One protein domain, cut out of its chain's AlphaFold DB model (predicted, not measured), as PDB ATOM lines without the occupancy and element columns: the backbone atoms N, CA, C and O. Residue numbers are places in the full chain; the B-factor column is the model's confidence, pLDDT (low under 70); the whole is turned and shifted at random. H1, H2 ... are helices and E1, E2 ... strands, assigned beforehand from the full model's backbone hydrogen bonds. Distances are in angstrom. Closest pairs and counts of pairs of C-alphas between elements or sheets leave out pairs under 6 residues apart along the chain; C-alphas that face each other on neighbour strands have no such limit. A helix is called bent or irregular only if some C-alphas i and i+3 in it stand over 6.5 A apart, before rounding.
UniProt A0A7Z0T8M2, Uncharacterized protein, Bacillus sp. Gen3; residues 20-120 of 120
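Overview. This is residues 20 to 120 of the 120 residues of an uncharacterized protein of Bacillus sp. Gen3 (UniProt A0A7Z0T8M2). Two small three-stranded sheets, E4 E3 E8 and E5 E6 E7, have two helices, H1 and H2, between them; each helix leads from one sheet to the other, and E8 closes the ring by returning to the first sheet. The hairpin of E1 and E2 and the tail of residues 20 to 24 lie at one end, and the link of residues 71 to 87 lies at the other. The printed part has 101 residues with two named helices and eight named strands, in the order E1 E2 E3 E4 H1 E5 E6 E7 H2 E8; the sheets, E1 E2 among them, are antiparallel and the class is mixed, helices and strands. It is only just compact, close to loose, with a radius of gyration of the C-alphas of 15.2 A, and elongated, spanning 50 by 29 by 20 A.

Along the chain. Find C-alpha 25 at (7.619, 64.002, 8.510), where E1, residues 25 to 28, begins; E2 is residues 34 to 36. E3, residues 40 to 44, is 13.5 A long, and E4 is residues 49 to 52. Look next at C-alpha 53 at (17.999, 62.090, 21.214), where H1 begins and runs 15.7 A to residue 64. E5 is residues 67 to 70, E6 residues 88 to 92, 13.4 A long, and E7 residues 97 to 100. H2, residues 101 to 112, is 15.7 A long, and E8, residues 115 to 118, ends at C-alpha 118 at (19.714, 61.581, 11.602). Both helices are irregular: C-alphas 54 and 57, and likewise 102 and 105, are 7.3 A apart, against about 5 A in a regular helix.

Arrangement. E1 and E2 form a hairpin, with N 35 and O 27 2.8 A apart; the closest C-alphas of E2 and E4 are those of Ile 35 and Leu 52, at 7.1 A. In the next sheet, look at inner strand E3: N 42 and O 51 of E4 are 2.8 A apart, and N 43 and O 115 of E8 2.8 A. H1 is on this sheet at a height of 7.4 A, over E4 and along the strands, at 21 degrees on the local plane. E5 E6 E7 is a meander, each strand the antiparallel neighbour of the one before, with N 91 and O 67 2.8 A apart and N 90 and O 99 2.8 A. H2 is on it at a height of 7.7 A, over E7 and along the strands, at 23 degrees on the local plane. The sheet E4 E3 E8 makes two layers with H1 and H2, helices on one face of a sheet, and so does the sheet E5 E6 E7. H1 and H2 are apart. In each helix 6 of 8 O i to N i+4 pairs are within hydrogen-bond range.

Size, cuts and confidence. The C-alphas of Ile 20 and Ser 74 are the two farthest apart, at 50.9 A. The printed part has no cut and ends at Asp 120, the chain's last residue. The link E5 to E6 is long, 17 residues; in it residues 75 to 76 pair antiparallel with residues 82 to 83. The other links are tight. The mean pLDDT of the printed part is 92.0, with residues 20 to 22 under 70.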
ATOM      1  N   ILE A  20       3.494  78.028   4.633       63.72
ATOM      2  CA  ILE A  20       4.757  77.710   5.282       63.72
ATOM      3  C   ILE A  20       5.030  76.241   4.969       63.72
ATOM      4  O   ILE A  20       4.189  75.388   5.247       63.72
ATOM      5  N   ALA A  21       6.175  75.961   4.344       69.69
ATOM      6  CA  ALA A  21       6.632  74.593   4.143       69.69
ATOM      7  C   ALA A  21       6.793  73.942   5.523       69.69
ATOM      8  O   ALA A  21       7.572  74.424   6.345       69.69
ATOM      9  N   GLN A  22       6.002  72.905   5.789       65.88
ATOM     10  CA  GLN A  22       6.174  72.091   6.985       65.88
ATOM     11  C   GLN A  22       7.429  71.229   6.788       65.88
ATOM     12  O   GLN A  22       7.665  70.792   5.654       65.88
ATOM     13  N   PRO A  23       8.246  71.019   7.833       75.44
ATOM     14  CA  PRO A  23       9.325  70.041   7.779       75.44
ATOM     15  C   PRO A  23       8.775  68.679   7.346       75.44
ATOM     16  O   PRO A  23       7.626  68.349   7.647       75.44
ATOM     17  N   GLU A  24       9.569  67.923   6.594       82.38
ATOM     18  CA  GLU A  24       9.168  66.589   6.156       82.38
ATOM     19  C   GLU A  24       9.020  65.675   7.381       82.38
ATOM     20  O   GLU A  24       9.783  65.765   8.340       82.38
ATOM     21  N   TYR A  25       7.945  64.890   7.401       85.12
ATOM     22  CA  TYR A  25       7.619  64.002   8.510       85.12
ATOM     23  C   TYR A  25       8.370  62.684   8.325       85.12
ATOM     24  O   TYR A  25       8.169  62.008   7.313       85.12
ATOM     25  N   ALA A  26       9.174  62.308   9.319       86.88
ATOM     26  CA  ALA A  26      10.013  61.114   9.300       86.88
ATOM     27  C   ALA A  26       9.480  59.987  10.208       86.88
ATOM     28  O   ALA A  26       9.823  58.818  10.023       86.88
ATOM     29  N   GLY A  27       8.602  60.292  11.173       90.25
ATOM     30  CA  GLY A  27       7.988  59.277  12.033       90.25
ATOM     31  C   GLY A  27       7.441  59.817  13.350       90.25
ATOM     32  O   GLY A  27       7.220  61.013  13.506       90.25
ATOM     33  N   ILE A  28       7.235  58.913  14.308       93.25
ATOM     34  CA  ILE A  28       6.965  59.246  15.710       93.25
ATOM     35  C   ILE A  28       8.006  58.578  16.600       93.25
ATOM     36  O   ILE A  28       8.451  57.469  16.303       93.25
ATOM     37  N   ASP A  29       8.385  59.255  17.676       95.31
ATOM     38  CA  ASP A  29       9.250  58.695  18.702       95.31
ATOM     39  C   ASP A  29       8.468  57.801  19.677       95.31
ATOM     40  O   ASP A  29       7.233  57.774  19.684       95.31
ATOM     41  N   TYR A  30       9.198  57.091  20.539       94.69
ATOM     42  CA  TYR A  30       8.638  56.242  21.596       94.69
ATOM     43  C   TYR A  30       7.594  56.948  22.487       94.69
ATOM     44  O   TYR A  30       6.656  56.322  22.984       94.69
ATOM     45  N   PHE A  31       7.728  58.259  22.699       95.25
ATOM     46  CA  PHE A  31       6.818  59.050  23.530       95.25
ATOM     47  C   PHE A  31       5.623  59.621  22.748       95.25
ATOM     48  O   PHE A  31       4.752  60.259  23.345       95.25
ATOM     49  N   GLY A  32       5.545  59.362  21.441       93.25
ATOM     50  CA  GLY A  32       4.500  59.848  20.547       93.25
ATOM     51  C   GLY A  32       4.725  61.268  20.023       93.25
ATOM     52  O   GLY A  32       3.780  61.864  19.505       93.25
ATOM     53  N   ASN A  33       5.933  61.820  20.160       93.88
ATOM     54  CA  ASN A  33       6.315  63.082  19.529       93.88
ATOM     55  C   ASN A  33       6.661  62.845  18.061       93.88
ATOM     56  O   ASN A  33       7.204  61.805  17.698       93.88
ATOM     57  N   GLU A  34       6.351  63.819  17.216       93.00
ATOM     58  CA  GLU A  34       6.695  63.758  15.800       93.00
ATOM     59  C   GLU A  34       8.216  63.849  15.622       93.00
ATOM     60  O   GLU A  34       8.859  64.724  16.196       93.00
ATOM     61  N   ILE A  35       8.768  62.949  14.811       93.50
ATOM     62  CA  ILE A  35      10.136  63.009  14.302       93.50
ATOM     63  C   ILE A  35      10.061  63.655  12.925       93.50
ATOM     64  O   ILE A  35       9.341  63.180  12.038       93.50
ATOM     65  N   LEU A  36      10.809  64.731  12.745       93.00
ATOM     66  CA  LEU A  36      10.924  65.451  11.491       93.00
ATOM     67  C   LEU A  36      12.240  65.078  10.801       93.00
ATOM     68  O   LEU A  36      13.217  64.682  11.439       93.00
ATOM     69  N   SER A  37      12.289  65.219   9.481       91.38
ATOM     70  CA  SER A  37      13.519  65.022   8.724       91.38
ATOM     71  C   SER A  37      14.610  65.960   9.239       91.38
ATOM     72  O   SER A  37      14.400  67.167   9.397       91.38
ATOM     73  N   ASN A  38      15.814  65.419   9.393       92.25
ATOM     74  CA  ASN A  38      16.992  66.020  10.021       92.25
ATOM     75  C   ASN A  38      17.022  66.038  11.558       92.25
ATOM     76  O   ASN A  38      18.002  66.539  12.121       92.25
ATOM     77  N   ASP A  39      16.033  65.466  12.246       94.94
ATOM     78  CA  ASP A  39      16.115  65.299  13.696       94.94
ATOM     79  C   ASP A  39      17.157  64.243  14.079       94.94
ATOM     80  O   ASP A  39      17.373  63.249  13.383       94.94
ATOM     81  N   SER A  40      17.827  64.460  15.210       96.69
ATOM     82  CA  SER A  40      18.748  63.472  15.771       96.69
ATOM     83  C   SER A  40      17.962  62.397  16.510       96.69
ATOM     84  O   SER A  40      17.198  62.691  17.431       96.69
ATOM     85  N   ILE A  41      18.173  61.144  16.121       96.38
ATOM     86  CA  ILE A  41      17.454  59.990  16.654       96.38
ATOM     87  C   ILE A  41      18.420  58.921  17.166       96.38
ATOM     88  O   ILE A  41      19.537  58.752  16.673       96.38
ATOM     89  N   ALA A  42      17.955  58.181  18.161       96.81
ATOM     90  CA  ALA A  42      18.564  56.976  18.683       96.81
ATOM     91  C   ALA A  42      17.606  55.806  18.441       96.81
ATOM     92  O   ALA A  42      16.437  55.858  18.816       96.81
ATOM     93  N   GLU A  43      18.101  54.744  17.821       96.44
ATOM     94  CA  GLU A  43      17.349  53.515  17.597       96.44
ATOM     95  C   GLU A  43      17.793  52.447  18.589       96.44
ATOM     96  O   GLU A  43      18.949  52.007  18.576       96.44
ATOM     97  N   ASP A  44      16.855  51.995  19.411       95.44
ATOM     98  CA  ASP A  44      17.018  50.825  20.258       95.44
ATOM     99  C   ASP A  44      16.638  49.578  19.453       95.44
ATOM    100  O   ASP A  44      15.463  49.259  19.262       95.44
ATOM    101  N   ARG A  45      17.643  48.859  18.952       92.12
ATOM    102  CA  ARG A  45      17.425  47.674  18.111       92.12
ATOM    103  C   ARG A  45      16.878  46.472  18.871       92.12
ATOM    104  O   ARG A  45      16.250  45.618  18.249       92.12
ATOM    105  N   GLU A  46      17.118  46.401  20.175       90.38
ATOM    106  CA  GLU A  46      16.604  45.321  21.017       90.38
ATOM    107  C   GLU A  46      15.098  45.496  21.239       90.38
ATOM    108  O   GLU A  46      14.340  44.530  21.129       90.38
ATOM    109  N   GLN A  47      14.650  46.733  21.483       91.19
ATOM    110  CA  GLN A  47      13.227  47.052  21.664       91.19
ATOM    111  C   GLN A  47      12.493  47.365  20.352       91.19
ATOM    112  O   GLN A  47      11.267  47.355  20.333       91.19
ATOM    113  N   GLN A  48      13.225  47.570  19.250       92.62
ATOM    114  CA  GLN A  48      12.701  48.032  17.956       92.62
ATOM    115  C   GLN A  48      12.003  49.396  18.055       92.62
ATOM    116  O   GLN A  48      11.006  49.641  17.377       92.62
ATOM    117  N   GLU A  49      12.551  50.280  18.887       95.19
ATOM    118  CA  GLU A  49      12.005  51.610  19.153       95.19
ATOM    119  C   GLU A  49      12.931  52.703  18.614       95.19
ATOM    120  O   GLU A  49      14.159  52.577  18.643       95.19
ATOM    121  N   THR A  50      12.332  53.804  18.159       95.62
ATOM    122  CA  THR A  50      13.045  55.010  17.719       95.62
ATOM    123  C   THR A  50      12.753  56.143  18.693       95.62
ATOM    124  O   THR A  50      11.602  56.406  19.035       95.62
ATOM    125  N   ILE A  51      13.796  56.825  19.153       97.12
ATOM    126  CA  ILE A  51      13.713  57.842  20.197       97.12
ATOM    127  C   ILE A  51      14.430  59.100  19.712       97.12
ATOM    128  O   ILE A  51      15.562  59.019  19.244       97.12
ATOM    129  N   LEU A  52      13.809  60.274  19.840       96.25
ATOM    130  CA  LEU A  52      14.522  61.540  19.649       96.25
ATOM    131  C   LEU A  52      15.649  61.646  20.683       96.25
ATOM    132  O   LEU A  52      15.433  61.365  21.862       96.25
ATOM    133  N   THR A  53      16.853  62.059  20.283       95.19
ATOM    134  CA  THR A  53      17.999  62.090  21.214       95.19
ATOM    135  C   THR A  53      17.762  63.005  22.417       95.19
ATOM    136  O   THR A  53      18.266  62.719  23.502       95.19
ATOM    137  N   GLU A  54      16.932  64.044  22.282       94.75
ATOM    138  CA  GLU A  54      16.504  64.901  23.399       94.75
ATOM    139  C   GLU A  54      15.660  64.169  24.459       94.75
ATOM    140  O   GLU A  54      15.669  64.545  25.632       94.75
ATOM    141  N   HIS A  55      14.967  63.096  24.073       95.88
ATOM    142  CA  HIS A  55      14.131  62.278  24.953       95.88
ATOM    143  C   HIS A  55      14.820  60.988  25.412       95.88
ATOM    144  O   HIS A  55      14.262  60.239  26.222       95.88
ATOM    145  N   LEU A  56      16.044  60.730  24.940       95.81
ATOM    146  CA  LEU A  56      16.787  59.510  25.238       95.81
ATOM    147  C   LEU A  56      16.961  59.287  26.744       95.81
ATOM    148  O   LEU A  56      16.812  58.167  27.219       95.81
ATOM    149  N   ASP A  57      17.220  60.342  27.512       95.69
ATOM    150  CA  ASP A  57      17.439  60.229  28.957       95.69
ATOM    151  C   ASP A  57      16.202  59.669  29.654       95.69
ATOM    152  O   ASP A  57      16.302  58.701  30.408       95.69
ATOM    153  N   GLY A  58      15.023  60.208  29.332       96.06
ATOM    154  CA  GLY A  58      13.753  59.716  29.860       96.06
ATOM    155  C   GLY A  58      13.481  58.269  29.454       96.06
ATOM    156  O   GLY A  58      13.018  57.475  30.278       96.06
ATOM    157  N   TYR A  59      13.823  57.899  28.218       96.50
ATOM    158  CA  TYR A  59      13.692  56.525  27.739       96.50
ATOM    159  C   TYR A  59      14.602  55.564  28.514       96.50
ATOM    160  O   TYR A  59      14.132  54.551  29.026       96.50
ATOM    161  N   LEU A  60      15.880  55.906  28.697       95.94
ATOM    162  CA  LEU A  60      16.835  55.078  29.441       95.94
ATOM    163  C   LEU A  60      16.449  54.932  30.919       95.94
ATOM    164  O   LEU A  60      16.613  53.857  31.497       95.94
ATOM    165  N   GLN A  61      15.899  55.984  31.535       96.06
ATOM    166  CA  GLN A  61      15.358  55.910  32.895       96.06
ATOM    167  C   GLN A  61      14.140  54.985  32.974       96.06
ATOM    168  O   GLN A  61      14.057  54.161  33.882       96.06
ATOM    169  N   GLY A  62      13.196  55.121  32.041       94.69
ATOM    170  CA  GLY A  62      11.944  54.365  32.056       94.69
ATOM    171  C   GLY A  62      12.119  52.893  31.691       94.69
ATOM    172  O   GLY A  62      11.594  52.026  32.385       94.69
ATOM    173  N   GLN A  63      12.869  52.618  30.624       94.75
ATOM    174  CA  GLN A  63      12.994  51.284  30.041       94.75
ATOM    175  C   GLN A  63      14.103  50.454  30.697       94.75
ATOM    176  O   GLN A  63      13.916  49.266  30.955       94.75
ATOM    177  N   TYR A  64      15.244  51.080  31.004       93.50
ATOM    178  CA  TYR A  64      16.432  50.394  31.527       93.50
ATOM    179  C   TYR A  64      16.765  50.752  32.982       93.50
ATOM    180  O   TYR A  64      17.656  50.151  33.581       93.50
ATOM    181  N   GLY A  65      16.059  51.716  33.582       94.88
ATOM    182  CA  GLY A  65      16.279  52.126  34.971       94.88
ATOM    183  C   GLY A  65      17.539  52.963  35.192       94.88
ATOM    184  O   GLY A  65      18.010  53.051  36.327       94.88
ATOM    185  N   PHE A  66      18.115  53.553  34.140       95.69
ATOM    186  CA  PHE A  66      19.335  54.357  34.252       95.69
ATOM    187  C   PHE A  66      19.144  55.512  35.243       95.69
ATOM    188  O   PHE A  66      18.048  56.050  35.399       95.69
ATOM    189  N   VAL A  67      20.218  55.917  35.921       95.62
ATOM    190  CA  VAL A  67      20.177  57.014  36.896       95.62
ATOM    191  C   VAL A  67      21.164  58.099  36.499       95.62
ATOM    192  O   VAL A  67      22.370  57.873  36.466       95.62
ATOM    193  N   PHE A  68      20.645  59.294  36.239       94.56
ATOM    194  CA  PHE A  68      21.430  60.473  35.889       94.56
ATOM    195  C   PHE A  68      21.707  61.297  37.148       94.56
ATOM    196  O   PHE A  68      20.786  61.634  37.893       94.56
ATOM    197  N   ALA A  69      22.977  61.604  37.405       93.31
ATOM    198  CA  ALA A  69      23.406  62.343  38.587       93.31
ATOM    199  C   ALA A  69      24.658  63.181  38.298       93.31
ATOM    200  O   ALA A  69      25.344  62.977  37.303       93.31
ATOM    201  N   ASN A  70      24.985  64.103  39.205       92.94
ATOM    202  CA  ASN A  70      26.253  64.831  39.167       92.94
ATOM    203  C   ASN A  70      27.215  64.249  40.200       92.94
ATOM    204  O   ASN A  70      26.843  64.045  41.363       92.94
ATOM    205  N   SER A  71      28.457  64.017  39.787       89.94
ATOM    206  CA  SER A  71      29.470  63.441  40.657       89.94
ATOM    207  C   SER A  71      29.811  64.376  41.819       89.94
ATOM    208  O   SER A  71      30.065  65.562  41.632       89.94
ATOM    209  N   GLN A  72      29.852  63.843  43.039       88.06
ATOM    210  CA  GLN A  72      30.249  64.596  44.238       88.06
ATOM    211  C   GLN A  72      31.746  64.470  44.547       88.06
ATOM    212  O   GLN A  72      32.291  65.226  45.350       88.06
ATOM    213  N   HIS A  73      32.423  63.507  43.918       86.00
ATOM    214  CA  HIS A  73      33.805  63.153  44.212       86.00
ATOM    215  C   HIS A  73      34.568  62.823  42.936       86.00
ATOM    216  O   HIS A  73      33.997  62.345  41.957       86.00
ATOM    217  N   SER A  74      35.879  63.031  42.965       87.62
ATOM    218  CA  SER A  74      36.747  62.573  41.888       87.62
ATOM    219  C   SER A  74      36.733  61.047  41.848       87.62
ATOM    220  O   SER A  74      37.023  60.394  42.853       87.62
ATOM    221  N   SER A  75      36.378  60.471  40.709       88.56
ATOM    222  CA  SER A  75      36.361  59.021  40.513       88.56
ATOM    223  C   SER A  75      36.740  58.685  39.074       88.56
ATOM    224  O   SER A  75      37.286  59.530  38.367       88.56
ATOM    225  N   LYS A  76      36.526  57.440  38.657       90.69
ATOM    226  CA  LYS A  76      36.742  57.024  37.276       90.69
ATOM    227  C   LYS A  76      35.515  56.315  36.746       90.69
ATOM    228  O   LYS A  76      34.848  55.613  37.508       90.69
ATOM    229  N   ASP A  77      35.246  56.500  35.468       90.94
ATOM    230  CA  ASP A  77      34.152  55.822  34.787       90.94
ATOM    231  C   ASP A  77      34.553  54.397  34.349       90.94
ATOM    232  O   ASP A  77      35.648  53.905  34.657       90.94
ATOM    233  N   CYS A  78      33.667  53.703  33.630       89.25
ATOM    234  CA  CYS A  78      33.943  52.354  33.136       89.25
ATOM    235  C   CYS A  78      34.986  52.274  32.008       89.25
ATOM    236  O   CYS A  78      35.464  51.175  31.721       89.25
ATOM    237  N   TYR A  79      35.343  53.400  31.388       90.69
ATOM    238  CA  TYR A  79      36.425  53.524  30.410       90.69
ATOM    239  C   TYR A  79      37.742  53.974  31.056       90.69
ATOM    240  O   TYR A  79      38.764  54.078  30.379       90.69
ATOM    241  N   ASN A  80      37.748  54.119  32.388       90.25
ATOM    242  CA  ASN A  80      38.868  54.599  33.190       90.25
ATOM    243  C   ASN A  80      39.234  56.067  32.881       90.25
ATOM    244  O   ASN A  80      40.345  56.505  33.204       90.25
ATOM    245  N   ASP A  81      38.272  56.822  32.345       90.19
ATOM    246  CA  ASP A  81      38.313  58.272  32.214       90.19
ATOM    247  C   ASP A  81      38.064  58.932  33.576       90.19
ATOM    248  O   ASP A  81      37.386  58.390  34.455       90.19
ATOM    249  N   GLU A  82      38.686  60.089  33.795       91.19
ATOM    250  CA  GLU A  82      38.623  60.795  35.075       91.19
ATOM    251  C   GLU A  82      37.301  61.557  35.211       91.19
ATOM    252  O   GLU A  82      37.063  62.529  34.500       91.19
ATOM    253  N   ILE A  83      36.480  61.156  36.184       92.00
ATOM    254  CA  ILE A  83      35.270  61.872  36.589       92.00
ATOM    255  C   ILE A  83      35.673  62.929  37.612       92.00
ATOM    256  O   ILE A  83      36.168  62.598  38.695       92.00
ATOM    257  N   LYS A  84      35.418  64.199  37.313       91.50
ATOM    258  CA  LYS A  84      35.643  65.322  38.225       91.50
ATOM    259  C   LYS A  84      34.387  65.622  39.035       91.50
ATOM    260  O   LYS A  84      33.283  65.147  38.774       91.50
ATOM    261  N   VAL A  85      34.571  66.424  40.078       91.81
ATOM    262  CA  VAL A  85      33.454  66.909  40.891       91.81
ATOM    263  C   VAL A  85      32.556  67.799  40.029       91.81
ATOM    264  O   VAL A  85      33.043  68.719  39.379       91.81
ATOM    265  N   ASN A  86      31.250  67.553  40.105       91.38
ATOM    266  CA  ASN A  86      30.169  68.135  39.308       91.38
ATOM    267  C   ASN A  86      30.061  67.660  37.853       91.38
ATOM    268  O   ASN A  86      29.201  68.179  37.142       91.38
ATOM    269  N   ASP A  87      30.837  66.666  37.423       92.56
ATOM    270  CA  ASP A  87      30.625  66.068  36.102       92.56
ATOM    271  C   ASP A  87      29.309  65.282  36.075       92.56
ATOM    272  O   ASP A  87      28.946  64.601  37.043       92.56
ATOM    273  N   SER A  88      28.587  65.379  34.957       93.81
ATOM    274  CA  SER A  88      27.358  64.624  34.734       93.81
ATOM    275  C   SER A  88      27.689  63.171  34.420       93.81
ATOM    276  O   SER A  88      28.365  62.857  33.439       93.81
ATOM    277  N   VAL A  89      27.188  62.281  35.266       94.19
ATOM    278  CA  VAL A  89      27.408  60.842  35.196       94.19
ATOM    279  C   VAL A  89      26.083  60.109  35.080       94.19
ATOM    280  O   VAL A  89      25.027  60.579  35.512       94.19
ATOM    281  N   VAL A  90      26.160  58.921  34.507       95.50
ATOM    282  CA  VAL A  90      25.034  58.035  34.273       95.50
ATOM    283  C   VAL A  90      25.376  56.687  34.879       95.50
ATOM    284  O   VAL A  90      26.413  56.101  34.574       95.50
ATOM    285  N   PHE A  91      24.526  56.213  35.776       95.00
ATOM    286  CA  PHE A  91      24.643  54.894  36.368       95.00
ATOM    287  C   PHE A  91      23.706  53.929  35.649       95.00
ATOM    288  O   PHE A  91      22.493  54.138  35.610       95.00
ATOM    289  N   ASP A  92      24.293  52.868  35.111       94.56
ATOM    290  CA  ASP A  92      23.590  51.728  34.546       94.56
ATOM    291  C   ASP A  92      23.412  50.666  35.648       94.56
ATOM    292  O   ASP A  92      24.399  50.033  36.049       94.56
ATOM    293  N   PRO A  93      22.183  50.438  36.150       92.75
ATOM    294  CA  PRO A  93      21.938  49.458  37.205       92.75
ATOM    295  C   PRO A  93      22.037  48.007  36.725       92.75
ATOM    296  O   PRO A  93      22.258  47.121  37.549       92.75
ATOM    297  N   ILE A  94      21.874  47.748  35.424       90.44
ATOM    298  CA  ILE A  94      21.892  46.401  34.845       90.44
ATOM    299  C   ILE A  94      23.334  45.902  34.786       90.44
ATOM    300  O   ILE A  94      23.627  44.775  35.186       90.44
ATOM    301  N   GLN A  95      24.252  46.759  34.336       89.75
ATOM    302  CA  GLN A  95      25.680  46.435  34.295       89.75
ATOM    303  C   GLN A  95      26.438  46.816  35.570       89.75
ATOM    304  O   GLN A  95      27.582  46.394  35.746       89.75
ATOM    305  N   GLY A  96      25.833  47.615  36.452       90.69
ATOM    306  CA  GLY A  96      26.470  48.126  37.665       90.69
ATOM    307  C   GLY A  96      27.637  49.073  37.376       90.69
ATOM    308  O   GLY A  96      28.607  49.102  38.135       90.69
ATOM    309  N   LYS A  97      27.577  49.812  36.261       91.56
ATOM    310  CA  LYS A  97      28.652  50.693  35.781       91.56
ATOM    311  C   LYS A  97      28.244  52.157  35.866       91.56
ATOM    312  O   LYS A  97      27.077  52.499  35.711       91.56
ATOM    313  N   VAL A  98      29.236  53.017  36.084       93.06
ATOM    314  CA  VAL A  98      29.098  54.474  35.982       93.06
ATOM    315  C   VAL A  98      29.819  54.932  34.720       93.06
ATOM    316  O   VAL A  98      30.955  54.527  34.473       93.06
ATOM    317  N   VAL A  99      29.143  55.759  33.934       94.50
ATOM    318  CA  VAL A  99      29.570  56.274  32.630       94.50
ATOM    319  C   VAL A  99      29.474  57.795  32.660       94.50
ATOM    320  O   VAL A  99      28.505  58.338  33.191       94.50
ATOM    321  N   LEU A 100      30.457  58.503  32.107       93.81
ATOM    322  CA  LEU A 100      30.324  59.942  31.877       93.81
ATOM    323  C   LEU A 100      29.264  60.211  30.809       93.81
ATOM    324  O   LEU A 100      29.174  59.485  29.821       93.81
ATOM    325  N   LYS A 101      28.479  61.280  30.975       92.94
ATOM    326  CA  LYS A 101      27.411  61.617  30.024       92.94
ATOM    327  C   LYS A 101      27.929  61.784  28.587       92.94
ATOM    328  O   LYS A 101      27.228  61.398  27.660       92.94
ATOM    329  N   GLU A 102      29.146  62.295  28.411       92.06
ATOM    330  CA  GLU A 102      29.798  62.447  27.099       92.06
ATOM    331  C   GLU A 102      30.111  61.109  26.408       92.06
ATOM    332  O   GLU A 102      30.057  61.014  25.187       92.06
ATOM    333  N   SER A 103      30.372  60.062  27.191       93.50
ATOM    334  CA  SER A 103      30.683  58.712  26.708       93.50
ATOM    335  C   SER A 103      29.441  57.818  26.609       93.50
ATOM    336  O   SER A 103      29.548  56.649  26.232       93.50
ATOM    337  N   LEU A 104      28.257  58.340  26.957       93.81
ATOM    338  CA  LEU A 104      27.019  57.563  27.021       93.81
ATOM    339  C   LEU A 104      26.609  57.010  25.654       93.81
ATOM    340  O   LEU A 104      26.223  55.848  25.584       93.81
ATOM    341  N   GLU A 105      26.695  57.800  24.584       94.06
ATOM    342  CA  GLU A 105      26.307  57.341  23.241       94.06
ATOM    343  C   GLU A 105      27.128  56.117  22.836       94.06
ATOM    344  O   GLU A 105      26.574  55.049  22.577       94.06
ATOM    345  N   HIS A 106      28.457  56.220  22.930       94.44
ATOM    346  CA  HIS A 106      29.354  55.105  22.643       94.44
ATOM    347  C   HIS A 106      29.082  53.886  23.540       94.44
ATOM    348  O   HIS A 106      29.115  52.739  23.089       94.44
ATOM    349  N   TYR A 107      28.776  54.116  24.818       94.81
ATOM    350  CA  TYR A 107      28.413  53.048  25.744       94.81
ATOM    351  C   TYR A 107      27.145  52.302  25.322       94.81
ATOM    352  O   TYR A 107      27.112  51.068  25.392       94.81
ATOM    353  N   LEU A 108      26.124  53.022  24.864       95.00
ATOM    354  CA  LEU A 108      24.866  52.441  24.400       95.00
ATOM    355  C   LEU A 108      25.049  51.680  23.082       95.00
ATOM    356  O   LEU A 108      24.506  50.585  22.941       95.00
ATOM    357  N   GLU A 109      25.868  52.186  22.159       94.62
ATOM    358  CA  GLU A 109      26.202  51.471  20.920       94.62
ATOM    359  C   GLU A 109      26.900  50.136  21.204       94.62
ATOM    360  O   GLU A 109      26.525  49.097  20.661       94.62
ATOM    361  N   VAL A 110      27.905  50.145  22.086       93.56
ATOM    362  CA  VAL A 110      28.738  48.962  22.352       93.56
ATOM    363  C   VAL A 110      28.014  47.918  23.195       93.56
ATOM    364  O   VAL A 110      28.170  46.724  22.941       93.56
ATOM    365  N   ASN A 111      27.259  48.334  24.217       93.00
ATOM    366  CA  ASN A 111      26.692  47.393  25.185       93.00
ATOM    367  C   ASN A 111      25.219  47.051  24.935       93.00
ATOM    368  O   ASN A 111      24.800  45.957  25.304       93.00
ATOM    369  N   TYR A 112      24.451  47.963  24.338       92.31
ATOM    370  CA  TYR A 112      23.018  47.785  24.083       92.31
ATOM    371  C   TYR A 112      22.680  47.745  22.586       92.31
ATOM    372  O   TYR A 112      21.533  47.513  22.224       92.31
ATOM    373  N   GLY A 113      23.661  47.956  21.701       93.12
ATOM    374  CA  GLY A 113      23.446  47.905  20.254       93.12
ATOM    375  C   GLY A 113      22.611  49.066  19.712       93.12
ATOM    376  O   GLY A 113      22.013  48.928  18.641       93.12
ATOM    377  N   PHE A 114      22.561  50.189  20.436       95.62
ATOM    378  CA  PHE A 114      21.894  51.397  19.957       95.62
ATOM    379  C   PHE A 114      22.549  51.890  18.670       95.62
ATOM    380  O   PHE A 114      23.737  51.666  18.429       95.62
ATOM    381  N   ARG A 115      21.771  52.585  17.842       96.00
ATOM    382  CA  ARG A 115      22.284  53.289  16.669       96.00
ATOM    383  C   ARG A 115      21.869  54.752  16.721       96.00
ATOM    384  O   ARG A 115      20.681  55.038  16.777       96.00
ATOM    385  N   PHE A 116      22.839  55.653  16.634       95.75
ATOM    386  CA  PHE A 116      22.598  57.092  16.560       95.75
ATOM    387  C   PHE A 116      22.681  57.558  15.108       95.75
ATOM    388  O   PHE A 116      23.693  57.350  14.437       95.75
ATOM    389  N   THR A 117      21.604  58.153  14.602       95.12
ATOM    390  CA  THR A 117      21.504  58.638  13.217       95.12
ATOM    391  C   THR A 117      20.677  59.915  13.137       95.12
ATOM    392  O   THR A 117      20.108  60.379  14.123       95.12
ATOM    393  N   ILE A 118      20.625  60.495  11.942       94.19
ATOM    394  CA  ILE A 118      19.714  61.581  11.602       94.19
ATOM    395  C   ILE A 118      18.507  60.978  10.882       94.19
ATOM    396  O   ILE A 118      18.686  60.073  10.066       94.19
ATOM    397  N   ALA A 119      17.303  61.434  11.218       90.94
ATOM    398  CA  ALA A 119      16.072  61.018  10.562       90.94
ATOM    399  C   ALA A 119      16.022  61.547   9.119       90.94
ATOM    400  O   ALA A 119      16.343  62.714   8.881       90.94
ATOM    401  N   ASP A 120      15.626  60.685   8.181       81.94
ATOM    402  CA  ASP A 120      15.428  61.018   6.763       81.94
ATOM    403  C   ASP A 120      13.990  61.478   6.498       81.94
ATOM    404  O   ASP A 120      13.051  60.834   7.016       81.94
TER     405      ASP A 120